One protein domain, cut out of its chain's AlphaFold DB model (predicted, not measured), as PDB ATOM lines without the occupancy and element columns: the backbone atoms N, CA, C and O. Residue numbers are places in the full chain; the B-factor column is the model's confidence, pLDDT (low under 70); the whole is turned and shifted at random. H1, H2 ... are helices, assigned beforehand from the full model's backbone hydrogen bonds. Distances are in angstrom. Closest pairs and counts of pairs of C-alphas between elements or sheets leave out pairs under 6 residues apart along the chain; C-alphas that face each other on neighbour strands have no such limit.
ATOM      1  N   LYS A 173      25.256  -8.528  45.246       89.19
ATOM      2  CA  LYS A 173      26.694  -8.290  45.479       89.19
ATOM      3  C   LYS A 173      27.480  -8.224  44.163       89.19
ATOM      4  O   LYS A 173      27.059  -8.879  43.206       89.19
ATOM      5  N   PRO A 174      28.627  -7.518  44.113       81.62
ATOM      6  CA  PRO A 174      29.554  -7.609  42.985       81.62
ATOM      7  C   PRO A 174      29.862  -9.080  42.655       81.62
ATOM      8  O   PRO A 174      30.115  -9.878  43.556       81.62
ATOM      9  N   GLY A 175      29.747  -9.460  41.380       82.62
ATOM     10  CA  GLY A 175      29.851 -10.857  40.925       82.62
ATOM     11  C   GLY A 175      28.520 -11.621  40.821       82.62
ATOM     12  O   GLY A 175      28.499 -12.730  40.292       82.62
ATOM     13  N   ALA A 176      27.397 -11.037  41.252       86.81
ATOM     14  CA  ALA A 176      26.071 -11.605  41.005       86.81
ATOM     15  C   ALA A 176      25.802 -11.779  39.499       86.81
ATOM     16  O   ALA A 176      26.292 -11.005  38.672       86.81
ATOM     17  N   SER A 177      24.995 -12.778  39.137       88.00
ATOM     18  CA  SER A 177      24.599 -13.004  37.744       88.00
ATOM     19  C   SER A 177      23.743 -11.854  37.206       88.00
ATOM     20  O   SER A 177      23.060 -11.160  37.962       88.00
ATOM     21  N   MET A 178      23.727 -11.683  35.881       86.38
ATOM     22  CA  MET A 178      22.897 -10.688  35.191       86.38
ATOM     23  C   MET A 178      21.442 -10.676  35.679       86.38
ATOM     24  O   MET A 178      20.879  -9.631  35.995       86.38
ATOM     25  N   LEU A 179      20.841 -11.865  35.780       83.62
ATOM     26  CA  LEU A 179      19.442 -12.034  36.163       83.62
ATOM     27  C   LEU A 179      19.181 -11.624  37.618       83.62
ATOM     28  O   LEU A 179      18.121 -11.072  37.909       83.62
ATOM     29  N   ALA A 180      20.147 -11.847  38.515       89.12
ATOM     30  CA  ALA A 180      20.045 -11.439  39.914       89.12
ATOM     31  C   ALA A 180      20.061  -9.912  40.077       89.12
ATOM     32  O   ALA A 180      19.404  -9.394  40.974       89.12
ATOM     33  N   VAL A 181      20.755  -9.189  39.189       92.94
ATOM     34  CA  VAL A 181      20.707  -7.718  39.131       92.94
ATOM     35  C   VAL A 181      19.422  -7.242  38.445       92.94
ATOM     36  O   VAL A 181      18.753  -6.336  38.948       92.94
ATOM     37  N   ARG A 182      19.032  -7.862  37.318       88.75
ATOM     38  CA  ARG A 182      17.857  -7.443  36.527       88.75
ATOM     39  C   ARG A 182      16.530  -7.575  37.260       88.75
ATOM     40  O   ARG A 182      15.664  -6.735  37.051       88.75
ATOM     41  N   GLY A 183      16.345  -8.599  38.091       91.81
ATOM     42  CA  GLY A 183      15.098  -8.799  38.840       91.81
ATOM     43  C   GLY A 183      14.665  -7.575  39.663       91.81
ATOM     44  O   GLY A 183      13.633  -6.979  39.349       91.81
ATOM     45  N   PRO A 184      15.443  -7.171  40.685       95.50
ATOM     46  CA  PRO A 184      15.104  -6.022  41.520       95.50
ATOM     47  C   PRO A 184      15.150  -4.694  40.756       95.50
ATOM     48  O   PRO A 184      14.312  -3.838  41.014       95.50
ATOM     49  N   THR A 185      16.067  -4.512  39.798       96.50
ATOM     50  CA  THR A 185      16.155  -3.256  39.026       96.50
ATOM     51  C   THR A 185      14.954  -3.042  38.108       96.50
ATOM     52  O   THR A 185      14.371  -1.965  38.150       96.50
ATOM     53  N   LEU A 186      14.501  -4.062  37.368       95.44
ATOM     54  CA  LEU A 186      13.276  -3.968  36.557       95.44
ATOM     55  C   LEU A 186      12.036  -3.702  37.412       95.44
ATOM     56  O   LEU A 186      11.143  -2.965  37.005       95.44
ATOM     57  N   ALA A 187      11.962  -4.321  38.589       97.06
ATOM     58  CA  ALA A 187      10.845  -4.130  39.500       97.06
ATOM     59  C   ALA A 187      10.831  -2.724  40.116       97.06
ATOM     60  O   ALA A 187       9.777  -2.097  40.165       97.06
ATOM     61  N   LEU A 188      11.985  -2.215  40.553       97.94
ATOM     62  CA  LEU A 188      12.114  -0.858  41.090       97.94
ATOM     63  C   LEU A 188      11.897   0.204  40.014       97.94
ATOM     64  O   LEU A 188      11.226   1.190  40.284       97.94
ATOM     65  N   GLU A 189      12.372  -0.024  38.790       96.94
ATOM     66  CA  GLU A 189      12.058   0.828  37.639       96.94
ATOM     67  C   GLU A 189      10.546   0.862  37.381       96.94
ATOM     68  O   GLU A 189       9.940   1.926  37.263       96.94
ATOM     69  N   ALA A 190       9.915  -0.317  37.343       95.88
ATOM     70  CA  ALA A 190       8.476  -0.432  37.164       95.88
ATOM     71  C   ALA A 190       7.693   0.187  38.322       95.88
ATOM     72  O   ALA A 190       6.585   0.645  38.075       95.88
ATOM     73  N   LEU A 191       8.241   0.238  39.539       97.25
ATOM     74  CA  LEU A 191       7.663   0.938  40.688       97.25
ATOM     75  C   LEU A 191       7.828   2.461  40.543       97.25
ATOM     76  O   LEU A 191       6.841   3.189  40.626       97.25
ATOM     77  N   GLY A 192       9.031   2.935  40.216       95.56
ATOM     78  CA  GLY A 192       9.348   4.353  40.018       95.56
ATOM     79  C   GLY A 192       9.246   5.193  41.294       95.56
ATOM     80  O   GLY A 192       8.955   6.381  41.212       95.56
ATOM     81  N   ASP A 193       9.416   4.575  42.465       96.38
ATOM     82  CA  ASP A 193       9.326   5.261  43.756       96.38
ATOM     83  C   ASP A 193      10.644   6.000  44.063       96.38
ATOM     84  O   ASP A 193      11.700   5.352  44.122       96.38
ATOM     85  N   PRO A 194      10.614   7.330  44.282       96.56
ATOM     86  CA  PRO A 194      11.812   8.098  44.591       96.56
ATOM     87  C   PRO A 194      12.556   7.681  45.855       96.56
ATOM     88  O   PRO A 194      13.773   7.864  45.928       96.56
ATOM     89  N   GLU A 195      11.876   7.051  46.817       97.56
ATOM     90  CA  GLU A 195      12.516   6.509  48.020       97.56
ATOM     91  C   GLU A 195      13.543   5.403  47.675       97.56
ATOM     92  O   GLU A 195      14.451   5.130  48.462       97.56
ATOM     93  N   ALA A 196      13.474   4.793  46.481       97.69
ATOM     94  CA  ALA A 196      14.449   3.798  46.028       97.69
ATOM     95  C   ALA A 196      15.740   4.388  45.434       97.69
ATOM     96  O   ALA A 196      16.733   3.666  45.291       97.69
ATOM     97  N   ALA A 197      15.747   5.675  45.071       97.75
ATOM     98  CA  ALA A 197      16.850   6.286  44.333       97.75
ATOM     99  C   ALA A 197      18.202   6.234  45.081       97.75
ATOM    100  O   ALA A 197      19.189   5.839  44.458       97.75
ATOM    101  N   PRO A 198      18.290   6.509  46.401       98.19
ATOM    102  CA  PRO A 198      19.565   6.416  47.120       98.19
ATOM    103  C   PRO A 198      20.159   5.000  47.110       98.19
ATOM    104  O   PRO A 198      21.345   4.814  46.849       98.19
ATOM    105  N   ALA A 199      19.332   3.970  47.316       97.81
ATOM    106  CA  ALA A 199      19.798   2.581  47.323       97.81
ATOM    107  C   ALA A 199      20.283   2.117  45.937       97.81
ATOM    108  O   ALA A 199      21.257   1.369  45.832       97.81
ATOM    109  N   LEU A 200      19.615   2.567  44.870       97.75
ATOM    110  CA  LEU A 200      20.025   2.302  43.491       97.75
ATOM    111  C   LEU A 200      21.336   3.013  43.139       97.75
ATOM    112  O   LEU A 200      22.197   2.400  42.512       97.75
ATOM    113  N   ALA A 201      21.515   4.260  43.581       97.31
ATOM    114  CA  ALA A 201      22.757   5.013  43.419       97.31
ATOM    115  C   ALA A 201      23.948   4.316  44.086       97.31
ATOM    116  O   ALA A 201      24.976   4.108  43.443       97.31
ATOM    117  N   GLU A 202      23.793   3.866  45.332       96.12
ATOM    118  CA  GLU A 202      24.843   3.124  46.039       96.12
ATOM    119  C   GLU A 202      25.217   1.820  45.321       96.12
ATOM    120  O   GLU A 202      26.396   1.487  45.179       96.12
ATOM    121  N   LYS A 203      24.230   1.089  44.786       95.81
ATOM    122  CA  LYS A 203      24.516  -0.103  43.974       95.81
ATOM    123  C   LYS A 203      25.181   0.237  42.647       95.81
ATOM    124  O   LYS A 203      26.097  -0.478  42.256       95.81
ATOM    125  N   LEU A 204      24.774   1.313  41.980       95.81
ATOM    126  CA  LEU A 204      25.409   1.763  40.743       95.81
ATOM    127  C   LEU A 204      26.888   2.108  40.970       95.81
ATOM    128  O   LEU A 204      27.724   1.661  40.194       95.81
ATOM    129  N   LYS A 205      27.235   2.795  42.067       94.88
ATOM    130  CA  LYS A 205      28.639   3.065  42.438       94.88
ATOM    131  C   LYS A 205      29.455   1.778  42.610       94.88
ATOM    132  O   LYS A 205      30.601   1.723  42.183       94.88
ATOM    133  N   ALA A 206      28.865   0.739  43.204       91.56
ATOM    134  CA  ALA A 206      29.546  -0.535  43.452       91.56
ATOM    135  C   ALA A 206      29.730  -1.418  42.200       91.56
ATOM    136  O   ALA A 206      30.581  -2.305  42.209       91.56
ATOM    137  N   PHE A 207      28.910  -1.224  41.164       88.12
ATOM    138  CA  PHE A 207      28.917  -2.023  39.930       88.12
ATOM    139  C   PHE A 207      29.427  -1.270  38.697       88.12
ATOM    140  O   PHE A 207      29.580  -1.901  37.659       88.12
ATOM    141  N   GLY A 208      29.569   0.052  38.766       80.19
ATOM    142  CA  GLY A 208      29.720   0.893  37.582       80.19
ATOM    143  C   GLY A 208      31.130   0.969  36.996       80.19
ATOM    144  O   GLY A 208      32.044   0.264  37.420       80.19
ATOM    145  N   ALA A 209      31.288   1.913  36.062       81.75
ATOM    146  CA  ALA A 209      32.518   2.266  35.346       81.75
ATOM    147  C   ALA A 209      32.943   1.289  34.232       81.75
ATOM    148  O   ALA A 209      34.130   1.014  34.055       81.75
ATOM    149  N   HIS A 210      31.983   0.813  33.434       89.00
ATOM    150  CA  HIS A 210      32.240  -0.053  32.277       89.00
ATOM    151  C   HIS A 210      31.959   0.593  30.914       89.00
ATOM    152  O   HIS A 210      32.257  -0.022  29.887       89.00
ATOM    153  N   ALA A 211      31.386   1.799  30.866       87.88
ATOM    154  CA  ALA A 211      31.280   2.570  29.626       87.88
ATOM    155  C   ALA A 211      32.676   2.973  29.118       87.88
ATOM    156  O   ALA A 211      33.534   3.367  29.909       87.88
ATOM    157  N   VAL A 212      32.892   2.911  27.804       87.56
ATOM    158  CA  VAL A 212      34.146   3.339  27.162       87.56
ATOM    159  C   VAL A 212      33.870   4.441  26.146       87.56
ATOM    160  O   VAL A 212      32.841   4.432  25.477       87.56
ATOM    161  N   GLU A 213      34.780   5.406  26.015       81.56
ATOM    162  CA  GLU A 213      34.594   6.530  25.083       81.56
ATOM    163  C   GLU A 213      35.252   6.289  23.720       81.56
ATOM    164  O   GLU A 213      34.779   6.806  22.707       81.56
ATOM    165  N   LYS A 214      36.331   5.500  23.662       83.00
ATOM    166  CA  LYS A 214      37.060   5.235  22.418       83.00
ATOM    167  C   LYS A 214      36.986   3.763  22.055       83.00
ATOM    168  O   LYS A 214      37.170   2.888  22.894       83.00
ATOM    169  N   ALA A 215      36.811   3.491  20.764       78.38
ATOM    170  CA  ALA A 215      36.854   2.127  20.241       78.38
ATOM    171  C   ALA A 215      38.210   1.439  20.488       78.38
ATOM    172  O   ALA A 215      38.261   0.220  20.582       78.38
ATOM    173  N   THR A 216      39.291   2.211  20.629       79.62
ATOM    174  CA  THR A 216      40.635   1.712  20.961       79.62
ATOM    175  C   THR A 216      40.750   1.150  22.374       79.62
ATOM    176  O   THR A 216      41.672   0.387  22.635       79.62
ATOM    177  N   ASP A 217      39.837   1.527  23.269       80.06
ATOM    178  CA  ASP A 217      39.845   1.097  24.668       80.06
ATOM    179  C   ASP A 217      39.055  -0.210  24.851       80.06
ATOM    180  O   ASP A 217      39.032  -0.784  25.940       80.06
ATOM    181  N   LEU A 218      38.405  -0.694  23.783       76.00
ATOM    182  CA  LEU A 218      37.718  -1.976  23.792       76.00
ATOM    183  C   LEU A 218      38.746  -3.112  23.825       76.00
ATOM    184  O   LEU A 218      39.678  -3.122  23.012       76.00
ATOM    185  N   PRO A 219      38.572  -4.107  24.711       69.12
ATOM    186  CA  PRO A 219      39.409  -5.290  24.676       69.12
ATOM    187  C   PRO A 219      39.248  -6.000  23.320       69.12
ATOM    188  O   PRO A 219      38.172  -5.943  22.714       69.12
ATOM    189  N   PRO A 220      40.289  -6.703  22.832       67.31
ATOM    190  CA  PRO A 220      40.175  -7.505  21.624       67.31
ATOM    191  C   PRO A 220      38.989  -8.464  21.759       67.31
ATOM    192  O   PRO A 220      38.947  -9.302  22.663       67.31
ATOM    193  N   LEU A 221      38.002  -8.323  20.874       63.03
ATOM    194  CA  LEU A 221      36.803  -9.149  20.898       63.03
ATOM    195  C   LEU A 221      37.187 -10.590  20.547       63.03
ATOM    196  O   LEU A 221      37.429 -10.917  19.389       63.03
ATOM    197  N   GLY A 222      37.207 -11.476  21.543       55.03
ATOM    198  CA  GLY A 222      37.436 -12.916  21.362       55.03
ATOM    199  C   GLY A 222      36.269 -13.669  20.698       55.03
ATOM    200  O   GLY A 222      36.104 -14.861  20.941       55.03
ATOM    201  N   GLY A 223      35.412 -12.988  19.924       57.16
ATOM    202  CA  GLY A 223      34.190 -13.530  19.321       57.16
ATOM    203  C   GLY A 223      33.026 -12.526  19.291       57.16
ATOM    204  O   GLY A 223      33.228 -11.321  19.412       57.16
ATOM    205  N   TYR A 224      31.791 -13.024  19.156       51.78
ATOM    206  CA  TYR A 224      30.542 -12.248  19.010       51.78
ATOM    207  C   TYR A 224      30.089 -11.464  20.273       51.78
ATOM    208  O   TYR A 224      28.922 -11.521  20.644       51.78
ATOM    209  N   GLY A 225      30.973 -10.736  20.966       55.28
ATOM    210  CA  GLY A 225      30.582  -9.688  21.931       55.28
ATOM    211  C   GLY A 225      29.807 -10.120  23.190       55.28
ATOM    212  O   GLY A 225      29.175  -9.281  23.821       55.28
ATOM    213  N   LEU A 226      29.842 -11.401  23.577       60.12
ATOM    214  CA  LEU A 226      29.119 -11.956  24.740       60.12
ATOM    215  C   LEU A 226      30.056 -12.355  25.899       60.12
ATOM    216  O   LEU A 226      29.858 -13.380  26.550       60.12
ATOM    217  N   GLY A 227      31.111 -11.572  26.140       69.94
ATOM    218  CA  GLY A 227      32.045 -11.788  27.251       69.94
ATOM    219  C   GLY A 227      31.538 -11.256  28.602       69.94
ATOM    220  O   GLY A 227      30.502 -10.597  28.685       69.94
ATOM    221  N   SER A 228      32.311 -11.491  29.666       77.75
ATOM    222  CA  SER A 228      32.043 -10.980  31.025       77.75
ATOM    223  C   SER A 228      31.935  -9.450  31.097       77.75
ATOM    224  O   SER A 228      31.190  -8.922  31.918       77.75
ATOM    225  N   GLU A 229      32.628  -8.741  30.209       82.88
ATOM    226  CA  GLU A 229      32.536  -7.287  30.040       82.88
ATOM    227  C   GLU A 229      31.117  -6.838  29.649       82.88
ATOM    228  O   GLU A 229      30.569  -5.905  30.237       82.88
ATOM    229  N   MET A 230      30.491  -7.525  28.689       85.44
ATOM    230  CA  MET A 230      29.137  -7.200  28.232       85.44
ATOM    231  C   MET A 230      28.115  -7.431  29.348       85.44
ATOM    232  O   MET A 230      27.207  -6.627  29.547       85.44
ATOM    233  N   ASP A 231      28.297  -8.500  30.122       87.19
ATOM    234  CA  ASP A 231      27.487  -8.780  31.307       87.19
ATOM    235  C   ASP A 231      27.604  -7.660  32.357       87.19
ATOM    236  O   ASP A 231      26.595  -7.199  32.896       87.19
ATOM    237  N   ALA A 232      28.819  -7.164  32.606       89.50
ATOM    238  CA  ALA A 232      29.053  -6.033  33.501       89.50
ATOM    239  C   ALA A 232      28.340  -4.759  33.014       89.50
ATOM    240  O   ALA A 232      27.629  -4.114  33.786       89.50
ATOM    241  N   CYS A 233      28.411  -4.471  31.712       91.69
ATOM    242  CA  CYS A 233      27.733  -3.317  31.124       91.69
ATOM    243  C   CYS A 233      26.209  -3.404  31.213       91.69
ATOM    244  O   CYS A 233      25.538  -2.415  31.503       91.69
ATOM    245  N   ILE A 234      25.637  -4.590  30.988       91.88
ATOM    246  CA  ILE A 234      24.189  -4.805  31.099       91.88
ATOM    247  C   ILE A 234      23.720  -4.583  32.542       91.88
ATOM    248  O   ILE A 234      22.652  -4.006  32.754       91.88
ATOM    249  N   LYS A 235      24.501  -5.015  33.540       93.88
ATOM    250  CA  LYS A 235      24.191  -4.786  34.963       93.88
ATOM    251  C   LYS A 235      24.250  -3.305  35.320       93.88
ATOM    252  O   LYS A 235      23.329  -2.812  35.969       93.88
ATOM    253  N   GLU A 236      25.295  -2.608  34.877       95.19
ATOM    254  CA  GLU A 236      25.447  -1.167  35.092       95.19
ATOM    255  C   GLU A 236      24.290  -0.386  34.454       95.19
ATOM    256  O   GLU A 236      23.637   0.411  35.129       95.19
ATOM    257  N   LEU A 237      23.948  -0.679  33.194       95.19
ATOM    258  CA  LEU A 237      22.813  -0.053  32.508       95.19
ATOM    259  C   LEU A 237      21.471  -0.348  33.184       95.19
ATOM    260  O   LEU A 237      20.627   0.542  33.261       95.19
ATOM    261  N   ALA A 238      21.257  -1.566  33.693       95.38
ATOM    262  CA  ALA A 238      20.031  -1.904  34.416       95.38
ATOM    263  C   ALA A 238      19.874  -1.071  35.702       95.38
ATOM    264  O   ALA A 238      18.780  -0.587  35.993       95.38
ATOM    265  N   LEU A 239      20.967  -0.862  36.445       96.81
ATOM    266  CA  LEU A 239      20.990  -0.006  37.635       96.81
ATOM    267  C   LEU A 239      20.767   1.467  37.278       96.81
ATOM    268  O   LEU A 239      19.927   2.118  37.900       96.81
ATOM    269  N   ALA A 240      21.461   1.977  36.258       96.50
ATOM    270  CA  ALA A 240      21.320   3.359  35.805       96.50
ATOM    271  C   ALA A 240      19.897   3.657  35.315       96.50
ATOM    272  O   ALA A 240      19.312   4.670  35.690       96.50
ATOM    273  N   ARG A 241      19.293   2.745  34.546       96.12
ATOM    274  CA  ARG A 241      17.909   2.870  34.067       96.12
ATOM    275  C   ARG A 241      16.898   2.893  35.216       96.12
ATOM    276  O   ARG A 241      16.022   3.754  35.236       96.12
ATOM    277  N   ALA A 242      17.034   1.989  36.187       97.06
ATOM    278  CA  ALA A 242      16.163   1.978  37.360       97.06
ATOM    279  C   ALA A 242      16.317   3.259  38.195       97.06
ATOM    280  O   ALA A 242      15.323   3.856  38.604       97.06
ATOM    281  N   LEU A 243      17.553   3.730  38.395       97.25
ATOM    282  CA  LEU A 243      17.826   4.980  39.107       97.25
ATOM    283  C   LEU A 243      17.239   6.201  38.381       97.25
ATOM    284  O   LEU A 243      16.697   7.098  39.028       97.25
ATOM    285  N   TRP A 244      17.299   6.223  37.048       96.94
ATOM    286  CA  TRP A 244      16.688   7.271  36.227       96.94
ATOM    287  C   TRP A 244      15.171   7.343  36.425       96.94
ATOM    288  O   TRP A 244      14.622   8.431  36.602       96.94
ATOM    289  N   ALA A 245      14.497   6.188  36.462       95.44
ATOM    290  CA  ALA A 245      13.059   6.105  36.707       95.44
ATOM    291  C   ALA A 245      12.661   6.565  38.121       95.44
ATOM    292  O   ALA A 245      11.586   7.137  38.282       95.44
ATOM    293  N   CYS A 246      13.525   6.366  39.120       96.38
ATOM    294  CA  CYS A 246      13.270   6.767  40.506       96.38
ATOM    295  C   CYS A 246      13.753   8.192  40.854       96.38
ATOM    296  O   CYS A 246      13.498   8.654  41.955       96.38
ATOM    297  N   GLY A 247      14.423   8.934  39.964       91.44
ATOM    298  CA  GLY A 247      14.699  10.366  40.192       91.44
ATOM    299  C   GLY A 247      16.157  10.828  40.138       91.44
ATOM    300  O   GLY A 247      16.403  11.986  40.463       91.44
ATOM    301  N   ASP A 248      17.096   9.991  39.678       94.69
ATOM    302  CA  ASP A 248      18.486  10.387  39.362       94.69
ATOM    303  C   ASP A 248      19.266  10.982  40.552       94.69
ATOM    304  O   ASP A 248      19.789  12.097  40.511       94.69
ATOM    305  N   HIS A 249      19.324  10.225  41.651       96.38
ATOM    306  CA  HIS A 249      20.051  10.624  42.855       96.38
ATOM    307  C   HIS A 249      21.524  10.950  42.537       96.38
ATOM    308  O   HIS A 249      22.206  10.169  41.871       96.38
ATOM    309  N   GLU A 250      21.987  12.120  42.991       95.00
ATOM    310  CA  GLU A 250      23.331  12.674  42.730       95.00
ATOM    311  C   GLU A 250      23.686  12.861  41.235       95.00
ATOM    312  O   GLU A 250      24.851  13.064  40.895       95.00
ATOM    313  N   GLY A 251      22.710  12.797  40.320       95.31
ATOM    314  CA  GLY A 251      22.958  12.886  38.875       95.31
ATOM    315  C   GLY A 251      23.667  11.660  38.281       95.31
ATOM    316  O   GLY A 251      24.181  11.720  37.158       95.31
ATOM    317  N   LEU A 252      23.758  10.556  39.035       96.31
ATOM    318  CA  LEU A 252      24.545   9.387  38.641       96.31
ATOM    319  C   LEU A 252      23.938   8.627  37.469       96.31
ATOM    320  O   LEU A 252      24.682   8.186  36.596       96.31
ATOM    321  N   ALA A 253      22.610   8.482  37.416       95.88
ATOM    322  CA  ALA A 253      21.983   7.784  36.300       95.88
ATOM    323  C   ALA A 253      22.215   8.553  35.009       95.88
ATOM    324  O   ALA A 253      22.651   7.958  34.023       95.88
ATOM    325  N   ARG A 254      21.993   9.872  35.024       96.19
ATOM    326  CA  ARG A 254      22.244  10.718  33.855       96.19
ATOM    327  C   ARG A 254      23.683  10.602  33.382       96.19
ATOM    328  O   ARG A 254      23.906  10.316  32.212       96.19
ATOM    329  N   LYS A 255      24.644  10.764  34.295       96.44
ATOM    330  CA  LYS A 255      26.075  10.674  33.986       96.44
ATOM    331  C   LYS A 255      26.435   9.330  33.347       96.44
ATOM    332  O   LYS A 255      27.106   9.304  32.317       96.44
ATOM    333  N   THR A 256      25.982   8.219  33.930       96.50
ATOM    334  CA  THR A 256      26.246   6.876  33.394       96.50
ATOM    335  C   THR A 256      25.581   6.671  32.031       96.50
ATOM    336  O   THR A 256      26.215   6.165  31.107       96.50
ATOM    337  N   LEU A 257      24.328   7.099  31.857       96.50
ATOM    338  CA  LEU A 257      23.615   6.989  30.581       96.50
ATOM    339  C   LEU A 257      24.256   7.857  29.488       96.50
ATOM    340  O   LEU A 257      24.380   7.406  28.355       96.50
ATOM    341  N   GLU A 258      24.713   9.069  29.802       96.38
ATOM    342  CA  GLU A 258      25.427   9.945  28.860       96.38
ATOM    343  C   GLU A 258      26.811   9.394  28.478       96.38
ATOM    344  O   GLU A 258      27.267   9.596  27.348       96.38
ATOM    345  N   ALA A 259      27.479   8.669  29.382       95.38
ATOM    346  CA  ALA A 259      28.687   7.915  29.053       95.38
ATOM    347  C   ALA A 259      28.366   6.785  28.062       95.38
ATOM    348  O   ALA A 259      28.952   6.735  26.982       95.38
ATOM    349  N   TYR A 260      27.358   5.955  28.354       95.62
ATOM    350  CA  TYR A 260      26.944   4.889  27.440       95.62
ATOM    351  C   TYR A 260      26.399   5.400  26.106       95.62
ATOM    352  O   TYR A 260      26.615   4.773  25.075       95.62
ATOM    353  N   ALA A 261      25.738   6.555  26.072       95.31
ATOM    354  CA  ALA A 261      25.249   7.154  24.834       95.31
ATOM    355  C   ALA A 261      26.385   7.467  23.842       95.31
ATOM    356  O   ALA A 261      26.151   7.469  22.629       95.31
ATOM    357  N   ARG A 262      27.606   7.692  24.337       93.94
ATOM    358  CA  ARG A 262      28.820   7.930  23.538       93.94
ATOM    359  C   ARG A 262      29.647   6.663  23.300       93.94
ATOM    360  O   ARG A 262      30.642   6.721  22.589       93.94
ATOM    361  N   ASP A 263      29.213   5.533  23.846       92.31
ATOM    362  CA  ASP A 263      29.934   4.274  23.762       92.31
ATOM    363  C   ASP A 263      29.958   3.713  22.325       92.31
ATOM    364  O   ASP A 263      28.916   3.683  21.659       92.31
ATOM    365  N   PRO A 264      31.113   3.239  21.822       89.44
ATOM    366  CA  PRO A 264      31.236   2.640  20.493       89.44
ATOM    367  C   PRO A 264      30.424   1.344  20.328       89.44
ATOM    368  O   PRO A 264      30.125   0.943  19.200       89.44
ATOM    369  N   ARG A 265      30.031   0.674  21.419       88.62
ATOM    370  CA  ARG A 265      29.188  -0.529  21.377       88.62
ATOM    371  C   ARG A 265      27.748  -0.118  21.076       88.62
ATOM    372  O   ARG A 265      26.959   0.195  21.969       88.62
ATOM    373  N   GLY A 266      27.390  -0.159  19.792       87.31
ATOM    374  CA  GLY A 266      26.145   0.411  19.261       87.31
ATOM    375  C   GLY A 266      24.858   0.012  19.995       87.31
ATOM    376  O   GLY A 266      23.998   0.862  20.202       87.31
ATOM    377  N   VAL A 267      24.728  -1.239  20.454       89.75
ATOM    378  CA  VAL A 267      23.536  -1.689  21.202       89.75
ATOM    379  C   VAL A 267      23.400  -1.003  22.568       89.75
ATOM    380  O   VAL A 267      22.293  -0.634  22.958       89.75
ATOM    381  N   LEU A 268      24.515  -0.777  23.272       92.44
ATOM    382  CA  LEU A 268      24.535  -0.105  24.573       92.44
ATOM    383  C   LEU A 268      24.242   1.389  24.399       92.44
ATOM    384  O   LEU A 268      23.400   1.944  25.105       92.44
ATOM    385  N   SER A 269      24.860   2.009  23.388       94.06
ATOM    386  CA  SER A 269      24.625   3.413  23.034       94.06
ATOM    387  C   SER A 269      23.186   3.687  22.616       94.06
ATOM    388  O   SER A 269      22.566   4.623  23.127       94.06
ATOM    389  N   ALA A 270      22.618   2.861  21.735       94.69
ATOM    390  CA  ALA A 270      21.226   2.991  21.314       94.69
ATOM    391  C   ALA A 270      20.265   2.854  22.503       94.69
ATOM    392  O   ALA A 270      19.317   3.632  22.619       94.69
ATOM    393  N   HIS A 271      20.537   1.916  23.416       94.69
ATOM    394  CA  HIS A 271      19.735   1.738  24.621       94.69
ATOM    395  C   HIS A 271      19.777   2.964  25.538       94.69
ATOM    396  O   HIS A 271      18.729   3.476  25.927       94.69
ATOM    397  N   ALA A 272      20.973   3.471  25.845       95.81
ATOM    398  CA  ALA A 272      21.135   4.634  26.713       95.81
ATOM    399  C   ALA A 272      20.486   5.896  26.122       95.81
ATOM    400  O   ALA A 272      19.789   6.621  26.830       95.81
ATOM    401  N   LYS A 273      20.631   6.113  24.808       95.75
ATOM    402  CA  LYS A 273      19.950   7.200  24.084       95.75
ATOM    403  C   LYS A 273      18.430   7.095  24.187       95.75
ATOM    404  O   LYS A 273      17.778   8.105  24.429       95.75
ATOM    405  N   ALA A 274      17.871   5.893  24.040       94.94
ATOM    406  CA  ALA A 274      16.430   5.682  24.161       94.94
ATOM    407  C   ALA A 274      15.909   6.022  25.570       94.94
ATOM    408  O   ALA A 274      14.867   6.659  25.685       94.94
ATOM    409  N   ILE A 275      16.650   5.664  26.627       94.38
ATOM    410  CA  ILE A 275      16.287   6.000  28.018       94.38
ATOM    411  C   ILE A 275      16.356   7.513  28.263       94.38
ATOM    412  O   ILE A 275      15.465   8.089  28.885       94.38
ATOM    413  N   LEU A 276      17.408   8.175  27.776       94.25
ATOM    414  CA  LEU A 276      17.538   9.629  27.903       94.25
ATOM    415  C   LEU A 276      16.406  10.357  27.160       94.25
ATOM    416  O   LEU A 276      15.899  11.363  27.653       94.25
ATOM    417  N   ALA A 277      15.975   9.827  26.009       92.56
ATOM    418  CA  ALA A 277      14.885  10.383  25.214       92.56
ATOM    419  C   ALA A 277      13.490  10.156  25.825       92.56
ATOM    420  O   ALA A 277      12.620  11.009  25.658       92.56
ATOM    421  N   SER A 278      13.254   9.046  26.538       82.06
ATOM    422  CA  SER A 278      11.938   8.731  27.122       82.06
ATOM    423  C   SER A 278      11.568   9.587  28.343       82.06
ATOM    424  O   SER A 278      10.423   9.546  28.792       82.06
ATOM    425  N   GLY A 279      12.501  10.391  28.867       72.06
ATOM    426  CA  GLY A 279      12.290  11.228  30.050       72.06
ATOM    427  C   GLY A 279      12.197  10.428  31.358       72.06
ATOM    428  O   GLY A 279      12.159   9.196  31.374       72.06
TER     429      GLY A 279
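Overview. This is residues 173 to 279 of the 284 residues of an uncharacterized protein of Verrucomicrobia bacterium ADurb.Bin070 (UniProt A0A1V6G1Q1). The long helix H3 lies in the middle, with H1 and H2 beside it in an up-and-down bundle, each running against the one before; H4 crosses H3, and H5 folds back on H4. The printed part has 107 residues with five named helices, H1 to H5, and no named strand. It is all helix and compact, with a radius of gyration of the C-alphas of 13.3 A and spans of 41 by 28 by 19 A.

Arrangement. H1, residues 178 to 191, touches the hub H3, residues 228 to 246, C-alphas 189 and 242 coming closest at 4.3 A. H2, residues 194 to 207, forms a hairpin with H3, closest at C-alphas 194 and 246, 4.5 A. H4, residues 249 to 261, touches residues 237 to 244 of H3 at a steep tilt of 47 degrees, closest at C-alphas 253 and 240, 4.5 A. H5, residues 266 to 278, forms a hairpin with H4, closest at C-alphas 269 and 261, 4.2 A. Every O i to N i+4 pair is within hydrogen-bond range in H3 and H5, against 9 of 10 in H1, 8 of 10 in H2 and 7 of 9 in H4.

Along the chain. H1 begins at C-alpha 178 (22.897, -10.688, 35.191); H3 is 27.5 A long; H5 ends at C-alpha 278 (11.938, 8.731, 27.122).

Size, cuts and confidence. The printed part has no cut. The link from H2 to H3 is long; its residues 219 to 227 have pLDDT under 70.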